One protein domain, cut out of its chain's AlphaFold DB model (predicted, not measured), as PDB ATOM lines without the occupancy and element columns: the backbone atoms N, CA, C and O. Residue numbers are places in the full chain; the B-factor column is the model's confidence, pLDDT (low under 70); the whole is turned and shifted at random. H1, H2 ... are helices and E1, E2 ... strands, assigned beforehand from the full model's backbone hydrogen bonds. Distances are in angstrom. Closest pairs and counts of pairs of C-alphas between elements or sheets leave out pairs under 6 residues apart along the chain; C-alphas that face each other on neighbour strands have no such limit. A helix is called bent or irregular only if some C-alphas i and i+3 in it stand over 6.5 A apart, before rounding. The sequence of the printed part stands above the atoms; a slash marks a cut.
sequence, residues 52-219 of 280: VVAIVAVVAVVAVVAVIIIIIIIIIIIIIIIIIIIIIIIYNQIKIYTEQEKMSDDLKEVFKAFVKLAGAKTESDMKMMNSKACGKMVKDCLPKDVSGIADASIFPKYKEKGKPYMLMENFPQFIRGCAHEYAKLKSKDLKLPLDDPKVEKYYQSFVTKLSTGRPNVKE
ATOM      1  N   VAL A  52      44.629 -95.396 -50.141       88.94
ATOM      2  CA  VAL A  52      43.255 -95.194 -50.640       88.94
ATOM      3  C   VAL A  52      42.280 -94.950 -49.485       88.94
ATOM      4  O   VAL A  52      41.499 -94.001 -49.541       88.94
ATOM      5  N   VAL A  53      42.355 -95.737 -48.406       90.12
ATOM      6  CA  VAL A  53      41.526 -95.538 -47.201       90.12
ATOM      7  C   VAL A  53      41.803 -94.179 -46.549       90.12
ATOM      8  O   VAL A  53      40.861 -93.485 -46.171       90.12
ATOM      9  N   ALA A  54      43.069 -93.758 -46.467       90.06
ATOM     10  CA  ALA A  54      43.438 -92.445 -45.936       90.06
ATOM     11  C   ALA A  54      42.868 -91.293 -46.785       90.06
ATOM     12  O   ALA A  54      42.325 -90.340 -46.230       90.06
ATOM     13  N   ILE A  55      42.922 -91.391 -48.119       92.69
ATOM     14  CA  ILE A  55      42.336 -90.391 -49.028       92.69
ATOM     15  C   ILE A  55      40.819 -90.310 -48.834       92.69
ATOM     16  O   ILE A  55      40.282 -89.212 -48.692       92.69
ATOM     17  N   VAL A  56      40.124 -91.450 -48.774       93.75
ATOM     18  CA  VAL A  56      38.669 -91.490 -48.549       93.75
ATOM     19  C   VAL A  56      38.303 -90.866 -47.198       93.75
ATOM     20  O   VAL A  56      37.356 -90.083 -47.129       93.75
ATOM     21  N   ALA A  57      39.075 -91.139 -46.141       92.94
ATOM     22  CA  ALA A  57      38.873 -90.528 -44.828       92.94
ATOM     23  C   ALA A  57      39.068 -89.002 -44.860       92.94
ATOM     24  O   ALA A  57      38.240 -88.271 -44.318       92.94
ATOM     25  N   VAL A  58      40.107 -88.504 -45.539       94.94
ATOM     26  CA  VAL A  58      40.338 -87.057 -45.705       94.94
ATOM     27  C   VAL A  58      39.190 -86.405 -46.477       94.94
ATOM     28  O   VAL A  58      38.676 -85.378 -46.042       94.94
ATOM     29  N   VAL A  59      38.733 -87.011 -47.577       95.12
ATOM     30  CA  VAL A  59      37.591 -86.504 -48.359       95.12
ATOM     31  C   VAL A  59      36.316 -86.465 -47.514       95.12
ATOM     32  O   VAL A  59      35.595 -85.469 -47.552       95.12
ATOM     33  N   ALA A  60      36.059 -87.496 -46.704       94.25
ATOM     34  CA  ALA A  60      34.918 -87.526 -45.793       94.25
ATOM     35  C   ALA A  60      34.991 -86.410 -44.739       94.25
ATOM     36  O   ALA A  60      33.998 -85.719 -44.512       94.25
ATOM     37  N   VAL A  61      36.165 -86.169 -44.142       95.88
ATOM     38  CA  VAL A  61      36.370 -85.066 -43.188       95.88
ATOM     39  C   VAL A  61      36.143 -83.711 -43.860       95.88
ATOM     40  O   VAL A  61      35.425 -82.877 -43.312       95.88
ATOM     41  N   VAL A  62      36.682 -83.495 -45.062       96.06
ATOM     42  CA  VAL A  62      36.475 -82.252 -45.825       96.06
ATOM     43  C   VAL A  62      34.992 -82.044 -46.147       96.06
ATOM     44  O   VAL A  62      34.491 -80.931 -45.991       96.06
ATOM     45  N   ALA A  63      34.270 -83.099 -46.531       95.25
ATOM     46  CA  ALA A  63      32.832 -83.031 -46.784       95.25
ATOM     47  C   ALA A  63      32.043 -82.659 -45.518       95.25
ATOM     48  O   ALA A  63      31.175 -81.789 -45.572       95.25
ATOM     49  N   VAL A  64      32.373 -83.249 -44.364       96.62
ATOM     50  CA  VAL A  64      31.748 -82.904 -43.074       96.62
ATOM     51  C   VAL A  64      32.024 -81.446 -42.705       96.62
ATOM     52  O   VAL A  64      31.101 -80.724 -42.329       96.62
ATOM     53  N   VAL A  65      33.264 -80.977 -42.866       96.75
ATOM     54  CA  VAL A  65      33.631 -79.574 -42.617       96.75
ATOM     55  C   VAL A  65      32.862 -78.632 -43.547       96.75
ATOM     56  O   VAL A  65      32.326 -77.627 -43.083       96.75
ATOM     57  N   ALA A  66      32.729 -78.969 -44.832       96.06
ATOM     58  CA  ALA A  66      31.949 -78.182 -45.784       96.06
ATOM     59  C   ALA A  66      30.467 -78.090 -45.380       96.06
ATOM     60  O   ALA A  66      29.888 -77.005 -45.420       96.06
ATOM     61  N   VAL A  67      29.865 -79.191 -44.921       97.19
ATOM     62  CA  VAL A  67      28.478 -79.202 -44.422       97.19
ATOM     63  C   VAL A  67      28.328 -78.314 -43.185       97.19
ATOM     64  O   VAL A  67      27.385 -77.528 -43.112       97.19
ATOM     65  N   ILE A  68      29.269 -78.374 -42.238       97.06
ATOM     66  CA  ILE A  68      29.258 -77.515 -41.043       97.06
ATOM     67  C   ILE A  68      29.336 -76.035 -41.438       97.06
ATOM     68  O   ILE A  68      28.571 -75.223 -40.921       97.06
ATOM     69  N   ILE A  69      30.206 -75.684 -42.390       97.31
ATOM     70  CA  ILE A  69      30.324 -74.312 -42.901       97.31
ATOM     71  C   ILE A  69      29.000 -73.848 -43.521       97.31
ATOM     72  O   ILE A  69      28.544 -72.744 -43.229       97.31
ATOM     73  N   ILE A  70      28.344 -74.692 -44.321       97.56
ATOM     74  CA  ILE A  70      27.039 -74.373 -44.924       97.56
ATOM     75  C   ILE A  70      25.981 -74.129 -43.842       97.56
ATOM     76  O   ILE A  70      25.244 -73.146 -43.920       97.56
ATOM     77  N   ILE A  71      25.927 -74.968 -42.805       97.62
ATOM     78  CA  ILE A  71      24.989 -74.799 -41.683       97.62
ATOM     79  C   ILE A  71      25.241 -73.469 -40.963       97.62
ATOM     80  O   ILE A  71      24.295 -72.732 -40.690       97.62
ATOM     81  N   ILE A  72      26.506 -73.122 -40.705       97.75
ATOM     82  CA  ILE A  72      26.877 -71.844 -40.079       97.75
ATOM     83  C   ILE A  72      26.420 -70.664 -40.944       97.75
ATOM     84  O   ILE A  72      25.829 -69.720 -40.423       97.75
ATOM     85  N   ILE A  73      26.627 -70.728 -42.263       97.88
ATOM     86  CA  ILE A  73      26.179 -69.686 -43.198       97.88
ATOM     87  C   ILE A  73      24.655 -69.524 -43.144       97.88
ATOM     88  O   ILE A  73      24.164 -68.398 -43.061       97.88
ATOM     89  N   ILE A  74      23.900 -70.625 -43.132       97.94
ATOM     90  CA  ILE A  74      22.432 -70.590 -43.036       97.94
ATOM     91  C   ILE A  74      21.988 -69.932 -41.724       97.94
ATOM     92  O   ILE A  74      21.108 -69.072 -41.740       97.94
ATOM     93  N   ILE A  75      22.617 -70.280 -40.598       97.94
ATOM     94  CA  ILE A  75      22.314 -69.678 -39.292       97.94
ATOM     95  C   ILE A  75      22.577 -68.167 -39.316       97.94
ATOM     96  O   ILE A  75      21.734 -67.394 -38.862       97.94
ATOM     97  N   ILE A  76      23.702 -67.730 -39.892       97.94
ATOM     98  CA  ILE A  76      24.034 -66.303 -40.028       97.94
ATOM     99  C   ILE A  76      22.974 -65.574 -40.863       97.94
ATOM    100  O   ILE A  76      22.510 -64.507 -40.464       97.94
ATOM    101  N   ILE A  77      22.541 -66.158 -41.985       98.00
ATOM    102  CA  ILE A  77      21.491 -65.579 -42.837       98.00
ATOM    103  C   ILE A  77      20.176 -65.434 -42.061       98.00
ATOM    104  O   ILE A  77      19.547 -64.376 -42.115       98.00
ATOM    105  N   ILE A  78      19.776 -66.454 -41.296       97.81
ATOM    106  CA  ILE A  78      18.559 -66.410 -40.472       97.81
ATOM    107  C   ILE A  78      18.648 -65.288 -39.429       97.81
ATOM    108  O   ILE A  78      17.698 -64.518 -39.280       97.81
ATOM    109  N   ILE A  79      19.790 -65.145 -38.749       97.94
ATOM    110  CA  ILE A  79      20.010 -64.074 -37.765       97.94
ATOM    111  C   ILE A  79      19.884 -62.695 -38.424       97.94
ATOM    112  O   ILE A  79      19.210 -61.819 -37.881       97.94
ATOM    113  N   ILE A  80      20.470 -62.503 -39.610       98.06
ATOM    114  CA  ILE A  80      20.371 -61.241 -40.358       98.06
ATOM    115  C   ILE A  80      18.911 -60.924 -40.707       98.06
ATOM    116  O   ILE A  80      18.467 -59.795 -40.503       98.06
ATOM    117  N   ILE A  81      18.142 -61.911 -41.180       98.00
ATOM    118  CA  ILE A  81      16.718 -61.730 -41.503       98.00
ATOM    119  C   ILE A  81      15.929 -61.310 -40.258       98.00
ATOM    120  O   ILE A  81      15.138 -60.368 -40.322       98.00
ATOM    121  N   ILE A  82      16.169 -61.956 -39.113       97.94
ATOM    122  CA  ILE A  82      15.512 -61.611 -37.845       97.94
ATOM    123  C   ILE A  82      15.839 -60.167 -37.440       97.94
ATOM    124  O   ILE A  82      14.931 -59.417 -37.082       97.94
ATOM    125  N   ILE A  83      17.103 -59.748 -37.546       97.94
ATOM    126  CA  ILE A  83      17.523 -58.370 -37.241       97.94
ATOM    127  C   ILE A  83      16.797 -57.368 -38.146       97.94
ATOM    128  O   ILE A  83      16.278 -56.369 -37.652       97.94
ATOM    129  N   ILE A  84      16.702 -57.642 -39.449       97.81
ATOM    130  CA  ILE A  84      15.989 -56.773 -40.398       97.81
ATOM    131  C   ILE A  84      14.507 -56.651 -40.019       97.81
ATOM    132  O   ILE A  84      13.970 -55.543 -40.005       97.81
ATOM    133  N   ILE A  85      13.849 -57.757 -39.662       97.62
ATOM    134  CA  ILE A  85      12.443 -57.746 -39.232       97.62
ATOM    135  C   ILE A  85      12.267 -56.893 -37.969       97.62
ATOM    136  O   ILE A  85      11.368 -56.053 -37.920       97.62
ATOM    137  N   ILE A  86      13.140 -57.059 -36.971       97.44
ATOM    138  CA  ILE A  86      13.110 -56.261 -35.735       97.44
ATOM    139  C   ILE A  86      13.270 -54.773 -36.056       97.44
ATOM    140  O   ILE A  86      12.499 -53.949 -35.562       97.44
ATOM    141  N   ILE A  87      14.223 -54.427 -36.924       97.44
ATOM    142  CA  ILE A  87      14.450 -53.051 -37.369       97.44
ATOM    143  C   ILE A  87      13.183 -52.475 -38.019       97.44
ATOM    144  O   ILE A  87      12.762 -51.380 -37.651       97.44
ATOM    145  N   ILE A  88      12.532 -53.210 -38.925       96.81
ATOM    146  CA  ILE A  88      11.287 -52.773 -39.583       96.81
ATOM    147  C   ILE A  88      10.174 -52.517 -38.560       96.81
ATOM    148  O   ILE A  88       9.478 -51.504 -38.648       96.81
ATOM    149  N   ILE A  89      10.013 -53.403 -37.574       96.25
ATOM    150  CA  ILE A  89       9.005 -53.243 -36.515       96.25
ATOM    151  C   ILE A  89       9.279 -51.971 -35.705       96.25
ATOM    152  O   ILE A  89       8.360 -51.181 -35.486       96.25
ATOM    153  N   ILE A  90      10.534 -51.740 -35.308       96.12
ATOM    154  CA  ILE A  90      10.934 -50.540 -34.560       96.12
ATOM    155  C   ILE A  90      10.676 -49.276 -35.386       96.12
ATOM    156  O   ILE A  90      10.062 -48.339 -34.879       96.12
ATOM    157  N   TYR A  91      11.074 -49.252 -36.663       95.19
ATOM    158  CA  TYR A  91      10.827 -48.106 -37.545       95.19
ATOM    159  C   TYR A  91       9.335 -47.797 -37.695       95.19
ATOM    160  O   TYR A  91       8.947 -46.631 -37.633       95.19
ATOM    161  N   ASN A  92       8.491 -48.819 -37.854       92.31
ATOM    162  CA  ASN A  92       7.043 -48.629 -37.944       92.31
ATOM    163  C   ASN A  92       6.457 -48.074 -36.645       92.31
ATOM    164  O   ASN A  92       5.629 -47.167 -36.700       92.31
ATOM    165  N   GLN A  93       6.911 -48.568 -35.490       91.00
ATOM    166  CA  GLN A  93       6.481 -48.031 -34.201       91.00
ATOM    167  C   GLN A  93       6.882 -46.562 -34.057       91.00
ATOM    168  O   GLN A  93       6.021 -45.722 -33.811       91.00
ATOM    169  N   ILE A  94       8.155 -46.227 -34.299       91.81
ATOM    170  CA  ILE A  94       8.647 -44.842 -34.236       91.81
ATOM    171  C   ILE A  94       7.834 -43.938 -35.166       91.81
ATOM    172  O   ILE A  94       7.381 -42.882 -34.738       91.81
ATOM    173  N   LYS A  95       7.576 -44.370 -36.406       89.75
ATOM    174  CA  LYS A  95       6.781 -43.600 -37.373       89.75
ATOM    175  C   LYS A  95       5.379 -43.279 -36.847       89.75
ATOM    176  O   LYS A  95       4.945 -42.136 -36.965       89.75
ATOM    177  N   ILE A  96       4.691 -44.260 -36.255       82.88
ATOM    178  CA  ILE A  96       3.356 -44.063 -35.669       82.88
ATOM    179  C   ILE A  96       3.425 -43.052 -34.519       82.88
ATOM    180  O   ILE A  96       2.605 -42.136 -34.470       82.88
ATOM    181  N   TYR A  97       4.413 -43.170 -33.625       83.50
ATOM    182  CA  TYR A  97       4.581 -42.227 -32.515       83.50
ATOM    183  C   TYR A  97       4.856 -40.799 -33.003       83.50
ATOM    184  O   TYR A  97       4.217 -39.861 -32.527       83.50
ATOM    185  N   THR A  98       5.733 -40.626 -33.995       82.75
ATOM    186  CA  THR A  98       6.042 -39.306 -34.566       82.75
ATOM    187  C   THR A  98       4.836 -38.684 -35.281       82.75
ATOM    188  O   THR A  98       4.610 -37.479 -35.162       82.75
ATOM    189  N   GLU A  99       4.022 -39.469 -36.000       79.31
ATOM    190  CA  GLU A  99       2.790 -38.958 -36.625       79.31
ATOM    191  C   GLU A  99       1.747 -38.521 -35.586       79.31
ATOM    192  O   GLU A  99       1.116 -37.477 -35.757       79.31
ATOM    193  N   GLN A 100       1.589 -39.270 -34.490       76.88
ATOM    194  CA  GLN A 100       0.674 -38.901 -33.402       76.88
ATOM    195  C   GLN A 100       1.116 -37.616 -32.686       76.88
ATOM    196  O   GLN A 100       0.280 -36.751 -32.412       76.88
ATOM    197  N   GLU A 101       2.415 -37.451 -32.425       80.12
ATOM    198  CA  GLU A 101       2.961 -36.244 -31.791       80.12
ATOM    199  C   GLU A 101       2.764 -35.007 -32.676       80.12
ATOM    200  O   GLU A 101       2.225 -33.999 -32.209       80.12
ATOM    201  N   LYS A 102       3.068 -35.116 -33.975       78.38
ATOM    202  CA  LYS A 102       2.877 -34.028 -34.943       78.38
ATOM    203  C   LYS A 102       1.413 -33.597 -35.057       78.38
ATOM    204  O   LYS A 102       1.121 -32.405 -35.004       78.38
ATOM    205  N   MET A 103       0.479 -34.552 -35.139       74.62
ATOM    206  CA  MET A 103      -0.955 -34.227 -35.114       74.62
ATOM    207  C   MET A 103      -1.368 -33.543 -33.805       74.62
ATOM    208  O   MET A 103      -2.235 -32.668 -33.816       74.62
ATOM    209  N   SER A 104      -0.757 -33.914 -32.675       82.69
ATOM    210  CA  SER A 104      -1.036 -33.276 -31.386       82.69
ATOM    211  C   SER A 104      -0.596 -31.810 -31.359       82.69
ATOM    212  O   SER A 104      -1.299 -30.980 -30.780       82.69
ATOM    213  N   ASP A 105       0.517 -31.467 -32.006       86.06
ATOM    214  CA  ASP A 105       1.048 -30.104 -32.024       86.06
ATOM    215  C   ASP A 105       0.279 -29.192 -32.979       86.06
ATOM    216  O   ASP A 105      -0.098 -28.087 -32.577       86.06
ATOM    217  N   ASP A 106      -0.086 -29.683 -34.166       88.31
ATOM    218  CA  ASP A 106      -0.945 -28.952 -35.109       88.31
ATOM    219  C   ASP A 106      -2.272 -28.537 -34.444       88.31
ATOM    220  O   ASP A 106      -2.728 -27.395 -34.563       88.31
ATOM    221  N   LEU A 107      -2.885 -29.446 -33.675       89.00
ATOM    222  CA  LEU A 107      -4.121 -29.162 -32.942       89.00
ATOM    223  C   LEU A 107      -3.924 -28.104 -31.848       89.00
ATOM    224  O   LEU A 107      -4.784 -27.233 -31.680       89.00
ATOM    225  N   LYS A 108      -2.800 -28.139 -31.120       90.62
ATOM    226  CA  LYS A 108      -2.466 -27.118 -30.109       90.62
ATOM    227  C   LYS A 108      -2.251 -25.753 -30.757       90.62
ATOM    228  O   LYS A 108      -2.675 -24.742 -30.197       90.62
ATOM    229  N   GLU A 109      -1.614 -25.690 -31.924       90.69
ATOM    230  CA  GLU A 109      -1.435 -24.433 -32.655       90.69
ATOM    231  C   GLU A 109      -2.767 -23.824 -33.082       90.69
ATOM    232  O   GLU A 109      -3.005 -22.631 -32.875       90.69
ATOM    233  N   VAL A 110      -3.656 -24.647 -33.641       91.44
ATOM    234  CA  VAL A 110      -4.998 -24.226 -34.064       91.44
ATOM    235  C   VAL A 110      -5.792 -23.723 -32.863       91.44
ATOM    236  O   VAL A 110      -6.342 -22.621 -32.911       91.44
ATOM    237  N   PHE A 111      -5.780 -24.464 -31.752       92.94
ATOM    238  CA  PHE A 111      -6.396 -24.047 -30.492       92.94
ATOM    239  C   PHE A 111      -5.898 -22.662 -30.059       92.94
ATOM    240  O   PHE A 111      -6.693 -21.740 -29.867       92.94
ATOM    241  N   LYS A 112      -4.574 -22.468 -29.997       92.00
ATOM    242  CA  LYS A 112      -3.964 -21.181 -29.628       92.00
ATOM    243  C   LYS A 112      -4.355 -20.061 -30.595       92.00
ATOM    244  O   LYS A 112      -4.599 -18.944 -30.146       92.00
ATOM    245  N   ALA A 113      -4.440 -20.327 -31.898       91.19
ATOM    246  CA  ALA A 113      -4.821 -19.327 -32.898       91.19
ATOM    247  C   ALA A 113      -6.251 -18.802 -32.681       91.19
ATOM    248  O   ALA A 113      -6.477 -17.589 -32.701       91.19
ATOM    249  N   PHE A 114      -7.211 -19.690 -32.414       92.12
ATOM    250  CA  PHE A 114      -8.597 -19.295 -32.135       92.12
ATOM    251  C   PHE A 114      -8.765 -18.622 -30.770       92.12
ATOM    252  O   PHE A 114      -9.558 -17.688 -30.635       92.12
ATOM    253  N   VAL A 115      -7.992 -19.038 -29.767       93.12
ATOM    254  CA  VAL A 115      -7.985 -18.398 -28.444       93.12
ATOM    255  C   VAL A 115      -7.392 -16.985 -28.508       93.12
ATOM    256  O   VAL A 115      -7.975 -16.050 -27.956       93.12
ATOM    257  N   LYS A 116      -6.305 -16.788 -29.268       91.31
ATOM    258  CA  LYS A 116      -5.747 -15.456 -29.564       91.31
ATOM    259  C   LYS A 116      -6.775 -14.551 -30.242       91.31
ATOM    260  O   LYS A 116      -6.956 -13.416 -29.812       91.31
ATOM    261  N   LEU A 117      -7.507 -15.061 -31.239       88.81
ATOM    262  CA  LEU A 117      -8.572 -14.299 -31.906       88.81
ATOM    263  C   LEU A 117      -9.672 -13.853 -30.927       88.81
ATOM    264  O   LEU A 117     -10.244 -12.777 -31.080       88.81
ATOM    265  N   ALA A 118      -9.975 -14.665 -29.916       87.12
ATOM    266  CA  ALA A 118     -10.976 -14.335 -28.907       87.12
ATOM    267  C   ALA A 118     -10.501 -13.319 -27.851       87.12
ATOM    268  O   ALA A 118     -11.304 -12.938 -26.999       87.12
ATOM    269  N   GLY A 119      -9.248 -12.856 -27.926       85.00
ATOM    270  CA  GLY A 119      -8.706 -11.783 -27.090       85.00
ATOM    271  C   GLY A 119      -7.771 -12.237 -25.969       85.00
ATOM    272  O   GLY A 119      -7.501 -11.445 -25.067       85.00
ATOM    273  N   ALA A 120      -7.277 -13.478 -25.996       87.12
ATOM    274  CA  ALA A 120      -6.273 -13.947 -25.041       87.12
ATOM    275  C   ALA A 120      -4.939 -13.206 -25.215       87.12
ATOM    276  O   ALA A 120      -4.436 -13.079 -26.334       87.12
ATOM    277  N   LYS A 121      -4.357 -12.741 -24.102       83.94
ATOM    278  CA  LYS A 121      -3.109 -11.954 -24.095       83.94
ATOM    279  C   LYS A 121      -1.945 -12.704 -23.456       83.94
ATOM    280  O   LYS A 121      -0.816 -12.561 -23.914       83.94
ATOM    281  N   THR A 122      -2.211 -13.499 -22.421       88.56
ATOM    282  CA  THR A 122      -1.177 -14.231 -21.677       88.56
ATOM    283  C   THR A 122      -1.063 -15.686 -22.136       88.56
ATOM    284  O   THR A 122      -2.001 -16.245 -22.706       88.56
ATOM    285  N   GLU A 123       0.074 -16.336 -21.870       84.56
ATOM    286  CA  GLU A 123       0.247 -17.762 -22.187       84.56
ATOM    287  C   GLU A 123      -0.698 -18.675 -21.397       84.56
ATOM    288  O   GLU A 123      -1.132 -19.705 -21.915       84.56
ATOM    289  N   SER A 124      -1.049 -18.302 -20.162       84.25
ATOM    290  CA  SER A 124      -2.060 -19.011 -19.372       84.25
ATOM    291  C   SER A 124      -3.422 -18.972 -20.055       84.25
ATOM    292  O   SER A 124      -4.079 -20.008 -20.154       84.25
ATOM    293  N   ASP A 125      -3.810 -17.821 -20.609       85.62
ATOM    294  CA  ASP A 125      -5.074 -17.685 -21.338       85.62
ATOM    295  C   ASP A 125      -5.071 -18.533 -22.612       85.62
ATOM    296  O   ASP A 125      -6.084 -19.126 -22.958       85.62
ATOM    297  N   MET A 126      -3.922 -18.676 -23.282       89.25
ATOM    298  CA  MET A 126      -3.791 -19.504 -24.490       89.25
ATOM    299  C   MET A 126      -3.970 -21.008 -24.246       89.25
ATOM    300  O   MET A 126      -4.145 -21.752 -25.210       89.25
ATOM    301  N   LYS A 127      -3.939 -21.464 -22.988       91.94
ATOM    302  CA  LYS A 127      -4.241 -22.855 -22.604       91.94
ATOM    303  C   LYS A 127      -5.735 -23.084 -22.342       91.94
ATOM    304  O   LYS A 127      -6.145 -24.229 -22.143       91.94
ATOM    305  N   MET A 128      -6.542 -22.021 -22.354       92.50
ATOM    306  CA  MET A 128      -7.955 -22.026 -21.978       92.50
ATOM    307  C   MET A 128      -8.827 -21.466 -23.109       92.50
ATOM    308  O   MET A 128      -8.742 -20.297 -23.470       92.50
ATOM    309  N   MET A 129      -9.727 -22.285 -23.655       93.00
ATOM    310  CA  MET A 129     -10.643 -21.879 -24.724       93.00
ATOM    311  C   MET A 129     -12.060 -21.655 -24.198       93.00
ATOM    312  O   MET A 129     -12.665 -22.549 -23.611       93.00
ATOM    313  N   ASN A 130     -12.611 -20.462 -24.432       93.44
ATOM    314  CA  ASN A 130     -13.994 -20.123 -24.084       93.44
ATOM    315  C   ASN A 130     -14.998 -20.595 -25.160       93.44
ATOM    316  O   ASN A 130     -14.615 -20.995 -26.264       93.44
ATOM    317  N   SER A 131     -16.300 -20.516 -24.858       91.94
ATOM    318  CA  SER A 131     -17.360 -20.934 -25.793       91.94
ATOM    319  C   SER A 131     -17.365 -20.119 -27.090       91.94
ATOM    320  O   SER A 131     -17.609 -20.666 -28.161       91.94
ATOM    321  N   LYS A 132     -17.025 -18.824 -27.034       90.19
ATOM    322  CA  LYS A 132     -16.967 -17.940 -28.210       90.19
ATOM    323  C   LYS A 132     -15.875 -18.368 -29.199       90.19
ATOM    324  O   LYS A 132     -16.143 -18.481 -30.395       90.19
ATOM    325  N   ALA A 133     -14.667 -18.616 -28.701       93.00
ATOM    326  CA  ALA A 133     -13.524 -19.107 -29.465       93.00
ATOM    327  C   ALA A 133     -13.830 -20.484 -30.061       93.00
ATOM    328  O   ALA A 133     -13.695 -20.680 -31.268       93.00
ATOM    329  N   CYS A 134     -14.340 -21.398 -29.230       94.00
ATOM    330  CA  CYS A 134     -14.725 -22.740 -29.652       94.00
ATOM    331  C   CYS A 134     -15.809 -22.705 -30.736       94.00
ATOM    332  O   CYS A 134     -15.672 -23.333 -31.782       94.00
ATOM    333  N   GLY A 135     -16.871 -21.925 -30.539       92.69
ATOM    334  CA  GLY A 135     -17.960 -21.788 -31.503       92.69
ATOM    335  C   GLY A 135     -17.495 -21.204 -32.837       92.69
ATOM    336  O   GLY A 135     -17.959 -21.641 -33.890       92.69
ATOM    337  N   LYS A 136     -16.553 -20.250 -32.824       91.62
ATOM    338  CA  LYS A 136     -15.946 -19.706 -34.049       91.62
ATOM    339  C   LYS A 136     -15.086 -20.751 -34.765       91.62
ATOM    340  O   LYS A 136     -15.242 -20.915 -35.968       91.62
ATOM    341  N   MET A 137     -14.267 -21.499 -34.031       93.06
ATOM    342  CA  MET A 137     -13.454 -22.594 -34.571       93.06
ATOM    343  C   MET A 137     -14.309 -23.686 -35.219       93.06
ATOM    344  O   MET A 137     -14.059 -24.072 -36.358       93.06
ATOM    345  N   VAL A 138     -15.358 -24.154 -34.538       93.81
ATOM    346  CA  VAL A 138     -16.266 -25.168 -35.097       93.81
ATOM    347  C   VAL A 138     -16.953 -24.640 -36.359       93.81
ATOM    348  O   VAL A 138     -17.062 -25.367 -37.339       93.81
ATOM    349  N   LYS A 139     -17.384 -23.373 -36.377       92.00
ATOM    350  CA  LYS A 139     -18.018 -22.765 -37.561       92.00
ATOM    351  C   LYS A 139     -17.064 -22.594 -38.745       92.00
ATOM    352  O   LYS A 139     -17.515 -22.706 -39.881       92.00
ATOM    353  N   ASP A 140     -15.796 -22.286 -38.486       90.38
ATOM    354  CA  ASP A 140     -14.807 -22.019 -39.533       90.38
ATOM    355  C   ASP A 140     -14.181 -23.311 -40.087       90.38
ATOM    356  O   ASP A 140     -13.904 -23.379 -41.283       90.38
ATOM    357  N   CYS A 141     -13.973 -24.333 -39.250       91.50
ATOM    358  CA  CYS A 141     -13.212 -25.536 -39.616       91.50
ATOM    359  C   CYS A 141     -14.062 -26.805 -39.775       91.50
ATOM    360  O   CYS A 141     -13.684 -27.711 -40.519       91.50
ATOM    361  N   LEU A 142     -15.195 -26.913 -39.074       92.31
ATOM    362  CA  LEU A 142     -16.012 -28.130 -39.038       92.31
ATOM    363  C   LEU A 142     -17.318 -27.976 -39.844       92.31
ATOM    364  O   LEU A 142     -17.706 -26.869 -40.223       92.31
ATOM    365  N   PRO A 143     -18.018 -29.087 -40.159       91.50
ATOM    366  CA  PRO A 143     -19.288 -29.029 -40.877       91.50
ATOM    367  C   PRO A 143     -20.349 -28.218 -40.122       91.50
ATOM    368  O   PRO A 143     -20.473 -28.319 -38.901       91.50
ATOM    369  N   LYS A 144     -21.181 -27.476 -40.867       89.44
ATOM    370  CA  LYS A 144     -22.237 -26.610 -40.307       89.44
ATOM    371  C   LYS A 144     -23.198 -27.357 -39.378       89.44
ATOM    372  O   LYS A 144     -23.578 -26.803 -38.349       89.44
ATOM    373  N   ASP A 145     -23.505 -28.613 -39.698       89.88
ATOM    374  CA  ASP A 145     -24.374 -29.501 -38.912       89.88
ATOM    375  C   ASP A 145     -23.892 -29.673 -37.457       89.88
ATOM    376  O   ASP A 145     -24.695 -29.832 -36.542       89.88
ATOM    377  N   VAL A 146     -22.575 -29.606 -37.228       90.88
ATOM    378  CA  VAL A 146     -21.960 -29.801 -35.906       90.88
ATOM    379  C   VAL A 146     -21.991 -28.521 -35.073       90.88
ATOM    380  O   VAL A 146     -21.969 -28.587 -33.850       90.88
ATOM    381  N   SER A 147     -22.069 -27.347 -35.708       89.62
ATOM    382  CA  SER A 147     -21.876 -26.056 -35.033       89.62
ATOM    383  C   SER A 147     -22.860 -25.779 -33.896       89.62
ATOM    384  O   SER A 147     -22.437 -25.334 -32.831       89.62
ATOM    385  N   GLY A 148     -24.148 -26.079 -34.087       89.62
ATOM    386  CA  GLY A 148     -25.163 -25.903 -33.043       89.62
ATOM    387  C   GLY A 148     -25.029 -26.924 -31.911       89.62
ATOM    388  O   GLY A 148     -25.123 -26.572 -30.738       89.62
ATOM    389  N   ILE A 149     -24.749 -28.184 -32.255       91.06
ATOM    390  CA  ILE A 149     -24.628 -29.283 -31.286       91.06
ATOM    391  C   ILE A 149     -23.362 -29.111 -30.432       91.06
ATOM    392  O   ILE A 149     -23.377 -29.359 -29.227       91.06
ATOM    393  N   ALA A 150     -22.278 -28.625 -31.042       92.25
ATOM    394  CA  ALA A 150     -21.013 -28.377 -30.368       92.25
ATOM    395  C   ALA A 150     -21.159 -27.405 -29.196       92.25
ATOM    396  O   ALA A 150     -20.667 -27.697 -28.111       92.25
ATOM    397  N   ASP A 151     -21.855 -26.286 -29.395       90.12
ATOM    398  CA  ASP A 151     -22.055 -25.274 -28.351       90.12
ATOM    399  C   ASP A 151     -23.088 -25.727 -27.303       90.12
ATOM    400  O   ASP A 151     -22.878 -25.560 -26.102       90.12
ATOM    401  N   ALA A 152     -24.174 -26.378 -27.740       90.00
ATOM    402  CA  ALA A 152     -25.288 -26.743 -26.865       90.00
ATOM    403  C   ALA A 152     -25.019 -27.962 -25.969       90.00
ATOM    404  O   ALA A 152     -25.428 -27.970 -24.809       90.00
ATOM    405  N   SER A 153     -24.374 -29.012 -26.488       90.31
ATOM    406  CA  SER A 153     -24.281 -30.299 -25.781       90.31
ATOM    407  C   SER A 153     -22.856 -30.793 -25.562       90.31
ATOM    408  O   SER A 153     -22.622 -31.509 -24.592       90.31
ATOM    409  N   ILE A 154     -21.898 -30.426 -26.415       93.69
ATOM    410  CA  ILE A 154     -20.536 -30.982 -26.367       93.69
ATOM    411  C   ILE A 154     -19.623 -30.086 -25.522       93.69
ATOM    412  O   ILE A 154     -18.994 -30.565 -24.581       93.69
ATOM    413  N   PHE A 155     -19.593 -28.778 -25.777       94.88
ATOM    414  CA  PHE A 155     -18.775 -27.830 -25.018       94.88
ATOM    415  C   PHE A 155     -19.078 -27.859 -23.507       94.88
ATOM    416  O   PHE A 155     -18.129 -27.924 -22.723       94.88
ATOM    417  N   PRO A 156     -20.348 -27.923 -23.047       94.38
ATOM    418  CA  PRO A 156     -20.655 -28.039 -21.622       94.38
ATOM    419  C   PRO A 156     -20.158 -29.332 -20.962       94.38
ATOM    420  O   PRO A 156     -19.963 -29.330 -19.749       94.38
ATOM    421  N   LYS A 157     -19.957 -30.414 -21.728       93.25
ATOM    422  CA  LYS A 157     -19.455 -31.702 -21.215       93.25
ATOM    423  C   LYS A 157     -17.944 -31.697 -20.996       93.25
ATOM    424  O   LYS A 157     -17.483 -32.297 -20.035       93.25
ATOM    425  N   TYR A 158     -17.196 -31.042 -21.884       93.12
ATOM    426  CA  TYR A 158     -15.725 -31.065 -21.884       93.12
ATOM    427  C   TYR A 158     -15.081 -29.801 -21.291       93.12
ATOM    428  O   TYR A 158     -13.860 -29.748 -21.123       93.12
ATOM    429  N   LYS A 159     -15.879 -28.775 -20.968       93.44
ATOM    430  CA  LYS A 159     -15.407 -27.625 -20.190       93.44
ATOM    431  C   LYS A 159     -15.148 -28.012 -18.735       93.44
ATOM    432  O   LYS A 159     -15.736 -28.947 -18.195       93.44
ATOM    433  N   GLU A 160     -14.315 -27.223 -18.083       92.94
ATOM    434  CA  GLU A 160     -14.062 -27.346 -16.654       92.94
ATOM    435  C   GLU A 160     -15.340 -27.063 -15.835       92.94
ATOM    436  O   GLU A 160     -16.066 -26.093 -16.088       92.94
ATOM    437  N   LYS A 161     -15.632 -27.896 -14.824       90.56
ATOM    438  CA  LYS A 161     -16.824 -27.725 -13.972       90.56
ATOM    439  C   LYS A 161     -16.778 -26.370 -13.259       90.56
ATOM    440  O   LYS A 161     -15.788 -26.027 -12.621       90.56
ATOM    441  N   GLY A 162     -17.856 -25.595 -13.380       89.75
ATOM    442  CA  GLY A 162     -17.967 -24.260 -12.777       89.75
ATOM    443  C   GLY A 162     -17.163 -23.157 -13.479       89.75
ATOM    444  O   GLY A 162     -17.282 -21.996 -13.099       89.75
ATOM    445  N   LYS A 163     -16.390 -23.476 -14.523       91.75
ATOM    446  CA  LYS A 163     -15.574 -22.509 -15.269       91.75
ATOM    447  C   LYS A 163     -16.133 -22.296 -16.687       91.75
ATOM    448  O   LYS A 163     -16.736 -23.201 -17.271       91.75
ATOM    449  N   PRO A 164     -15.950 -21.103 -17.282       91.81
ATOM    450  CA  PRO A 164     -16.463 -20.784 -18.617       91.81
ATOM    451  C   PRO A 164     -15.537 -21.236 -19.766       91.81
ATOM    452  O   PRO A 164     -15.689 -20.761 -20.892       91.81
ATOM    453  N   TYR A 165     -14.568 -22.118 -19.502       92.88
ATOM    454  CA  TYR A 165     -13.534 -22.508 -20.462       92.88
ATOM    455  C   TYR A 165     -13.224 -24.008 -20.444       92.88
ATOM    456  O   TYR A 165     -13.467 -24.716 -19.468       92.88
ATOM    457  N   MET A 166     -12.649 -24.472 -21.548       94.00
ATOM    458  CA  MET A 166     -12.091 -25.804 -21.748       94.00
ATOM    459  C   MET A 166     -10.566 -25.726 -21.793       94.00
ATOM    460  O   MET A 166     -10.010 -24.816 -22.410       94.00
ATOM    461  N   LEU A 167      -9.899 -26.686 -21.161       93.50
ATOM    462  CA  LEU A 167      -8.447 -26.829 -21.224       93.50
ATOM    463  C   LEU A 167      -8.016 -27.487 -22.535       93.50
ATOM    464  O   LEU A 167      -8.721 -28.332 -23.086       93.50
ATOM    465  N   MET A 168      -6.819 -27.138 -22.992       90.69
ATOM    466  CA  MET A 168      -6.205 -27.715 -24.192       90.69
ATOM    467  C   MET A 168      -6.102 -29.253 -24.140       90.69
ATOM    468  O   MET A 168      -6.217 -29.906 -25.170       90.69
ATOM    469  N   GLU A 169      -5.952 -29.846 -22.955       89.94
ATOM    470  CA  GLU A 169      -5.894 -31.305 -22.753       89.94
ATOM    471  C   GLU A 169      -7.212 -32.011 -23.104       89.94
ATOM    472  O   GLU A 169      -7.211 -33.109 -23.656       89.94
ATOM    473  N   ASN A 170      -8.346 -31.349 -22.862       91.81
ATOM    474  CA  ASN A 170      -9.673 -31.887 -23.171       91.81
ATOM    475  C   ASN A 170     -10.055 -31.671 -24.643       91.81
ATOM    476  O   ASN A 170     -11.082 -32.173 -25.103       91.81
ATOM    477  N   PHE A 171      -9.247 -30.926 -25.401       92.44
ATOM    478  CA  PHE A 171      -9.563 -30.544 -26.770       92.44
ATOM    479  C   PHE A 171      -9.687 -31.740 -27.739       92.44
ATOM    480  O   PHE A 171     -10.680 -31.795 -28.469       92.44
ATOM    481  N   PRO A 172      -8.796 -32.754 -27.726       91.25
ATOM    482  CA  PRO A 172      -8.973 -33.953 -28.550       91.25
ATOM    483  C   PRO A 172     -10.263 -34.714 -28.214       91.25
ATOM    484  O   PRO A 172     -10.977 -35.174 -29.107       91.25
ATOM    485  N   GLN A 173     -10.616 -34.787 -26.925       91.00
ATOM    486  CA  GLN A 173     -11.855 -35.428 -26.480       91.00
ATOM    487  C   GLN A 173     -13.093 -34.658 -26.948       91.00
ATOM    488  O   GLN A 173     -14.073 -35.272 -27.369       91.00
ATOM    489  N   PHE A 174     -13.032 -33.325 -26.949       94.06
ATOM    490  CA  PHE A 174     -14.075 -32.479 -27.521       94.06
ATOM    491  C   PHE A 174     -14.277 -32.753 -29.018       94.06
ATOM    492  O   PHE A 174     -15.414 -32.946 -29.447       94.06
ATOM    493  N   ILE A 175     -13.198 -32.849 -29.808       93.56
ATOM    494  CA  ILE A 175     -13.279 -33.168 -31.247       93.56
ATOM    495  C   ILE A 175     -13.899 -34.557 -31.455       93.56
ATOM    496  O   ILE A 175     -14.756 -34.728 -32.327       93.56
ATOM    497  N   ARG A 176     -13.527 -35.543 -30.630       93.06
ATOM    498  CA  ARG A 176     -14.140 -36.880 -30.652       93.06
ATOM    499  C   ARG A 176     -15.631 -36.829 -30.299       93.06
ATOM    500  O   ARG A 176     -16.433 -37.456 -30.985       93.06
ATOM    501  N   GLY A 177     -16.028 -36.025 -29.312       92.81
ATOM    502  CA  GLY A 177     -17.436 -35.773 -28.985       92.81
ATOM    503  C   GLY A 177     -18.214 -35.131 -30.141       92.81
ATOM    504  O   GLY A 177     -19.338 -35.538 -30.435       92.81
ATOM    505  N   CYS A 178     -17.599 -34.188 -30.862       93.50
ATOM    506  CA  CYS A 178     -18.152 -33.623 -32.096       93.50
ATOM    507  C   CYS A 178     -18.340 -34.679 -33.191       93.50
ATOM    508  O   CYS A 178     -19.381 -34.699 -33.847       93.50
ATOM    509  N   ALA A 179     -17.353 -35.554 -33.393       93.94
ATOM    510  CA  ALA A 179     -17.438 -36.638 -34.369       93.94
ATOM    511  C   ALA A 179     -18.542 -37.646 -34.016       93.94
ATOM    512  O   ALA A 179     -19.266 -38.094 -34.905       93.94
ATOM    513  N   HIS A 180     -18.717 -37.952 -32.729       92.75
ATOM    514  CA  HIS A 180     -19.756 -38.858 -32.235       92.75
ATOM    515  C   HIS A 180     -21.166 -38.337 -32.511       92.75
ATOM    516  O   HIS A 180     -21.975 -39.034 -33.120       92.75
ATOM    517  N   GLU A 181     -21.456 -37.091 -32.137       91.06
ATOM    518  CA  GLU A 181     -22.767 -36.481 -32.395       91.06
ATOM    519  C   GLU A 181     -23.033 -36.308 -33.899       91.06
ATOM    520  O   GLU A 181     -24.151 -36.524 -34.368       91.06
ATOM    521  N   TYR A 182     -21.997 -36.000 -34.687       92.06
ATOM    522  CA  TYR A 182     -22.114 -35.963 -36.145       92.06
ATOM    523  C   TYR A 182     -22.432 -37.341 -36.740       92.06
ATOM    524  O   TYR A 182     -23.260 -37.447 -37.648       92.06
ATOM    525  N   ALA A 183     -21.817 -38.405 -36.215       91.88
ATOM    526  CA  ALA A 183     -22.089 -39.774 -36.639       91.88
ATOM    527  C   ALA A 183     -23.548 -40.161 -36.364       91.88
ATOM    528  O   ALA A 183     -24.216 -40.634 -37.284       91.88
ATOM    529  N   LYS A 184     -24.064 -39.869 -35.160       90.06
ATOM    530  CA  LYS A 184     -25.481 -40.083 -34.803       90.06
ATOM    531  C   LYS A 184     -26.423 -39.349 -35.750       90.06
ATOM    532  O   LYS A 184     -27.411 -39.918 -36.206       90.06
ATOM    533  N   LEU A 185     -26.106 -38.096 -36.082       88.38
ATOM    534  CA  LEU A 185     -26.933 -37.293 -36.981       88.38
ATOM    535  C   LEU A 185     -26.971 -37.876 -38.401       88.38
ATOM    536  O   LEU A 185     -28.025 -37.887 -39.035       88.38
ATOM    537  N   LYS A 186     -25.834 -38.370 -38.912       88.62
ATOM    538  CA  LYS A 186     -25.750 -38.934 -40.269       88.62
ATOM    539  C   LYS A 186     -26.318 -40.344 -40.375       88.62
ATOM    540  O   LYS A 186     -26.916 -40.652 -41.401       88.62
ATOM    541  N   SER A 187     -26.140 -41.188 -39.362       84.94
ATOM    542  CA  SER A 187     -26.674 -42.553 -39.388       84.94
ATOM    543  C   SER A 187     -28.114 -42.655 -38.880       84.94
ATOM    544  O   SER A 187     -28.760 -43.660 -39.137       84.94
ATOM    545  N   LYS A 188     -28.636 -41.603 -38.229       84.75
ATOM    546  CA  LYS A 188     -29.940 -41.572 -37.537       84.75
ATOM    547  C   LYS A 188     -30.042 -42.565 -36.370       84.75
ATOM    548  O   LYS A 188     -31.132 -42.797 -35.853       84.75
ATOM    549  N   ASP A 189     -28.910 -43.085 -35.904       81.88
ATOM    550  CA  ASP A 189     -28.839 -44.031 -34.796       81.88
ATOM    551  C   ASP A 189     -28.465 -43.295 -33.504       81.88
ATOM    552  O   ASP A 189     -27.324 -42.878 -33.299       81.88
ATOM    553  N   LEU A 190     -29.422 -43.148 -32.590       77.25
ATOM    554  CA  LEU A 190     -29.201 -42.394 -31.348       77.25
ATOM    555  C   LEU A 190     -28.302 -43.133 -30.338       77.25
ATOM    556  O   LEU A 190     -27.732 -42.500 -29.450       77.25
ATOM    557  N   LYS A 191     -28.166 -44.460 -30.468       80.38
ATOM    558  CA  LYS A 191     -27.427 -45.345 -29.545       80.38
ATOM    559  C   LYS A 191     -26.076 -45.811 -30.100       80.38
ATOM    560  O   LYS A 191     -25.618 -46.892 -29.745       80.38
ATOM    561  N   LEU A 192     -25.457 -45.029 -30.981       82.31
ATOM    562  CA  LEU A 192     -24.148 -45.379 -31.528       82.31
ATOM    563  C   LEU A 192     -23.085 -45.382 -30.406       82.31
ATOM    564  O   LEU A 192     -22.968 -44.360 -29.710       82.31
ATOM    565  N   PRO A 193     -22.332 -46.474 -30.178       84.00
ATOM    566  CA  PRO A 193     -21.197 -46.452 -29.262       84.00
ATOM    567  C   PRO A 193     -20.106 -45.466 -29.710       84.00
ATOM    568  O   PRO A 193     -20.036 -45.031 -30.859       84.00
ATOM    569  N   LEU A 194     -19.274 -45.042 -28.757       82.00
ATOM    570  CA  LEU A 194     -18.219 -44.056 -29.011       82.00
ATOM    571  C   LEU A 194     -17.079 -44.635 -29.864       82.00
ATOM    572  O   LEU A 194     -16.473 -43.900 -30.639       82.00
ATOM    573  N   ASP A 195     -16.843 -45.943 -29.751       82.75
ATOM    574  CA  ASP A 195     -15.722 -46.659 -30.375       82.75
ATOM    575  C   ASP A 195     -16.052 -47.223 -31.765       82.75
ATOM    576  O   ASP A 195     -15.315 -48.041 -32.316       82.75
ATOM    577  N   ASP A 196     -17.171 -46.803 -32.357       88.44
ATOM    578  CA  ASP A 196     -17.549 -47.277 -33.679       88.44
ATOM    579  C   ASP A 196     -16.559 -46.835 -34.766       88.44
ATOM    580  O   ASP A 196     -16.122 -45.676 -34.794       88.44
ATOM    581  N   PRO A 197     -16.321 -47.681 -35.788       88.94
ATOM    582  CA  PRO A 197     -15.425 -47.349 -36.896       88.94
ATOM    583  C   PRO A 197     -15.895 -46.115 -37.683       88.94
ATOM    584  O   PRO A 197     -15.096 -45.403 -38.293       88.94
ATOM    585  N   LYS A 198     -17.202 -45.819 -37.655       89.25
ATOM    586  CA  LYS A 198     -17.773 -44.605 -38.255       89.25
ATOM    587  C   LYS A 198     -17.324 -43.343 -37.513       89.25
ATOM    588  O   LYS A 198     -17.019 -42.345 -38.162       89.25
ATOM    589  N   VAL A 199     -17.290 -43.383 -36.181       90.81
ATOM    590  CA  VAL A 199     -16.917 -42.242 -35.331       90.81
ATOM    591  C   VAL A 199     -15.442 -41.926 -35.521       90.81
ATOM    592  O   VAL A 199     -15.101 -40.770 -35.763       90.81
ATOM    593  N   GLU A 200     -14.590 -42.951 -35.523       90.94
ATOM    594  CA  GLU A 200     -13.151 -42.786 -35.740       90.94
ATOM    595  C   GLU A 200     -12.861 -42.208 -37.136       90.94
ATOM    596  O   GLU A 200     -12.094 -41.256 -37.273       90.94
ATOM    597  N   LYS A 201     -13.575 -42.661 -38.178       93.00
ATOM    598  CA  LYS A 201     -13.461 -42.077 -39.526       93.00
ATOM    599  C   LYS A 201     -13.798 -40.580 -39.557       93.00
ATOM    600  O   LYS A 201     -13.105 -39.804 -40.221       93.00
ATOM    601  N   TYR A 202     -14.859 -40.153 -38.868       93.12
ATOM    602  CA  TYR A 202     -15.209 -38.730 -38.789       93.12
ATOM    603  C   TYR A 202     -14.236 -37.936 -37.919       93.12
ATOM    604  O   TYR A 202     -13.909 -36.807 -38.279       93.12
ATOM    605  N   TYR A 203     -13.738 -38.526 -36.832       93.12
ATOM    606  CA  TYR A 203     -12.720 -37.923 -35.977       93.12
ATOM    607  C   TYR A 203     -11.454 -37.600 -36.774       93.12
ATOM    608  O   TYR A 203     -11.050 -36.441 -36.809       93.12
ATOM    609  N   GLN A 204     -10.915 -38.571 -37.515       91.62
ATOM    610  CA  GLN A 204      -9.751 -38.363 -38.386       91.62
ATOM    611  C   GLN A 204     -10.011 -37.254 -39.417       91.62
ATOM    612  O   GLN A 204      -9.207 -36.337 -39.573       91.62
ATOM    613  N   SER A 205     -11.189 -37.256 -40.056       92.12
ATOM    614  CA  SER A 205     -11.576 -36.190 -40.991       92.12
ATOM    615  C   SER A 205     -11.629 -34.805 -40.334       92.12
ATOM    616  O   SER A 205     -11.271 -33.810 -40.967       92.12
ATOM    617  N   PHE A 206     -12.090 -34.713 -39.086       93.31
ATOM    618  CA  PHE A 206     -12.167 -33.452 -38.349       93.31
ATOM    619  C   PHE A 206     -10.788 -32.969 -37.914       93.31
ATOM    620  O   PHE A 206     -10.518 -31.780 -38.051       93.31
ATOM    621  N   VAL A 207      -9.907 -33.872 -37.478       92.00
ATOM    622  CA  VAL A 207      -8.508 -33.549 -37.167       92.00
ATOM    623  C   VAL A 207      -7.813 -32.978 -38.400       92.00
ATOM    624  O   VAL A 207      -7.299 -31.868 -38.328       92.00
ATOM    625  N   THR A 208      -7.907 -33.625 -39.568       90.69
ATOM    626  CA  THR A 208      -7.310 -33.102 -40.814       90.69
ATOM    627  C   THR A 208      -7.847 -31.713 -41.194       90.69
ATOM    628  O   THR A 208      -7.093 -30.835 -41.623       90.69
ATOM    629  N   LYS A 209      -9.156 -31.478 -41.025       90.88
ATOM    630  CA  LYS A 209      -9.776 -30.163 -41.281       90.88
ATOM    631  C   LYS A 209      -9.346 -29.098 -40.278       90.88
ATOM    632  O   LYS A 209      -9.254 -27.931 -40.641       90.88
ATOM    633  N   LEU A 210      -9.100 -29.479 -39.028       90.44
ATOM    634  CA  LEU A 210      -8.614 -28.566 -37.999       90.44
ATOM    635  C   LEU A 210      -7.142 -28.231 -38.216       90.44
ATOM    636  O   LEU A 210      -6.823 -27.051 -38.201       90.44
ATOM    637  N   SER A 211      -6.281 -29.209 -38.524       87.69
ATOM    638  CA  SER A 211      -4.856 -28.974 -38.812       87.69
ATOM    639  C   SER A 211      -4.643 -28.003 -39.978       87.69
ATOM    640  O   SER A 211      -3.728 -27.185 -39.959       87.69
ATOM    641  N   THR A 212      -5.520 -28.048 -40.986       85.62
ATOM    642  CA  THR A 212      -5.506 -27.110 -42.126       85.62
ATOM    643  C   THR A 212      -6.307 -25.828 -41.869       85.62
ATOM    644  O   THR A 212      -6.167 -24.841 -42.594       85.62
ATOM    645  N   GLY A 213      -7.150 -25.825 -40.841       79.69
ATOM    646  CA  GLY A 213      -8.063 -24.746 -40.510       79.69
ATOM    647  C   GLY A 213      -7.361 -23.584 -39.814       79.69
ATOM    648  O   GLY A 213      -6.614 -23.753 -38.852       79.69
ATOM    649  N   ARG A 214      -7.640 -22.364 -40.273       82.31
ATOM    650  CA  ARG A 214      -7.176 -21.125 -39.639       82.31
ATOM    651  C   ARG A 214      -8.366 -20.198 -39.374       82.31
ATOM    652  O   ARG A 214      -9.358 -20.270 -40.104       82.31
ATOM    653  N   PRO A 215      -8.295 -19.337 -38.343       83.12
ATOM    654  CA  PRO A 215      -9.355 -18.383 -38.046       83.12
ATOM    655  C   PRO A 215      -9.652 -17.495 -39.253       83.12
ATOM    656  O   PRO A 215      -8.780 -16.774 -39.736       83.12
ATOM    657  N   ASN A 216     -10.895 -17.531 -39.734       80.75
ATOM    658  CA  ASN A 216     -11.302 -16.708 -40.862       80.75
ATOM    659  C   ASN A 216     -11.759 -15.341 -40.339       80.75
ATOM    660  O   ASN A 216     -12.889 -15.185 -39.849       80.75
ATOM    661  N   VAL A 217     -10.854 -14.363 -40.417       73.31
ATOM    662  CA  VAL A 217     -11.117 -12.959 -40.086       73.31
ATOM    663  C   VAL A 217     -11.836 -12.317 -41.269       73.31
ATOM    664  O   VAL A 217     -11.242 -11.645 -42.103       73.31
ATOM    665  N   LYS A 218     -13.142 -12.562 -41.369       66.62
ATOM    666  CA  LYS A 218     -14.014 -11.745 -42.219       66.62
ATOM    667  C   LYS A 218     -14.327 -10.457 -41.468       66.62
ATOM    668  O   LYS A 218     -14.576 -10.520 -40.263       66.62
ATOM    669  N   GLU A 219     -14.336  -9.325 -42.170       57.59
ATOM    670  CA  GLU A 219     -14.772  -8.043 -41.612       57.59
ATOM    671  C   GLU A 219     -16.097  -8.222 -40.862       57.59
ATOM    672  O   GLU A 219     -17.096  -8.713 -41.402       57.59
TER     673      GLU A 219
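Overview. This is residues 52 to 219 of the 280 residues of an uncharacterized protein of Octopus bimaculoides (UniProt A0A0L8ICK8). One very long helix, H1, makes a handle, and a compact head sits at its far end, where the last turns of H1, four shorter crossed helices, H2 to H5, and a tiny two-stranded sheet gather. Residues 52 to 102 of H1 stick out free of the head. The 168 printed residues hold five named helices and two named strands, in the order H1 E1 H2 H3 E2 H4 H5; the sheet is E1 - E2, antiparallel, and the class is mostly helix. The whole is extended, with a radius of gyration of the C-alphas of 29.3 A and spans of 104 by 42 by 32 A, the length being made by H1.

Arrangement. Strands E1, residues 128 to 130, and E2, residues 165 to 167, are antiparallel at 146 degrees, with N 129 and O 166 2.8 A apart, within hydrogen-bond range. H1, residues 52 to 117, touches H2, residues 131 to 141, with its residues 114 to 117 alone; the closest C-alphas are those of Phe 114 and Ala 133, 5.6 A, at a steep tilt of 59 degrees, opposite ways. H2 and H3, residues 144 to 158, form a helical hairpin at 36 degrees, only just steep, with C-alphas 139 and 147 closest at 5.7 A. H3 touches H4, residues 168 to 187, the closest C-alphas being those of Tyr 158 and Phe 174, 6.0 A. H4 touches H5, residues 197 to 212, with its residues 175 to 183 alone; C-alphas 179 and 203 are closest at 5.1 A. H5, with its residues 207 to 211 alone, touches residues 103 to 110 of H1, the closest C-alphas being those of Asp 106 and Ser 211, 5.4 A. H1 and H3 are apart. In H1, H2 and H5 every O i to N i+4 pair is within hydrogen-bond range; H4 has 14 of 16, and H3 has 5 of 11, beside 5 of 12 O i to N i+3 pairs.

Along the chain. H1 begins at C-alpha 52, (43.255, -95.194, -50.640), and measures 97.9 A to C-alpha 117, (-8.572, -14.299, -31.906). E1 and E2 measure 6.7 A each, H2 15.1 A, H3 20.0 A, H4 29.5 A and H5 23.1 A. H5 ends at C-alpha 212, (-5.506, -27.110, -42.126). H4 is irregular, with C-alphas 169 and 172 7.1 A apart, and H3 only just, with C-alphas 145 and 148 6.9 A apart.

Size, cuts and confidence. The two C-alphas farthest apart are those of Val 52 and Glu 219, 105.1 A. Without residues 52 to 102, the body spans 42 by 31 by 27 A. The printed part has no cut, and no link is long. The mean pLDDT of the printed part is 90.5; residues 218 to 219 are under 70.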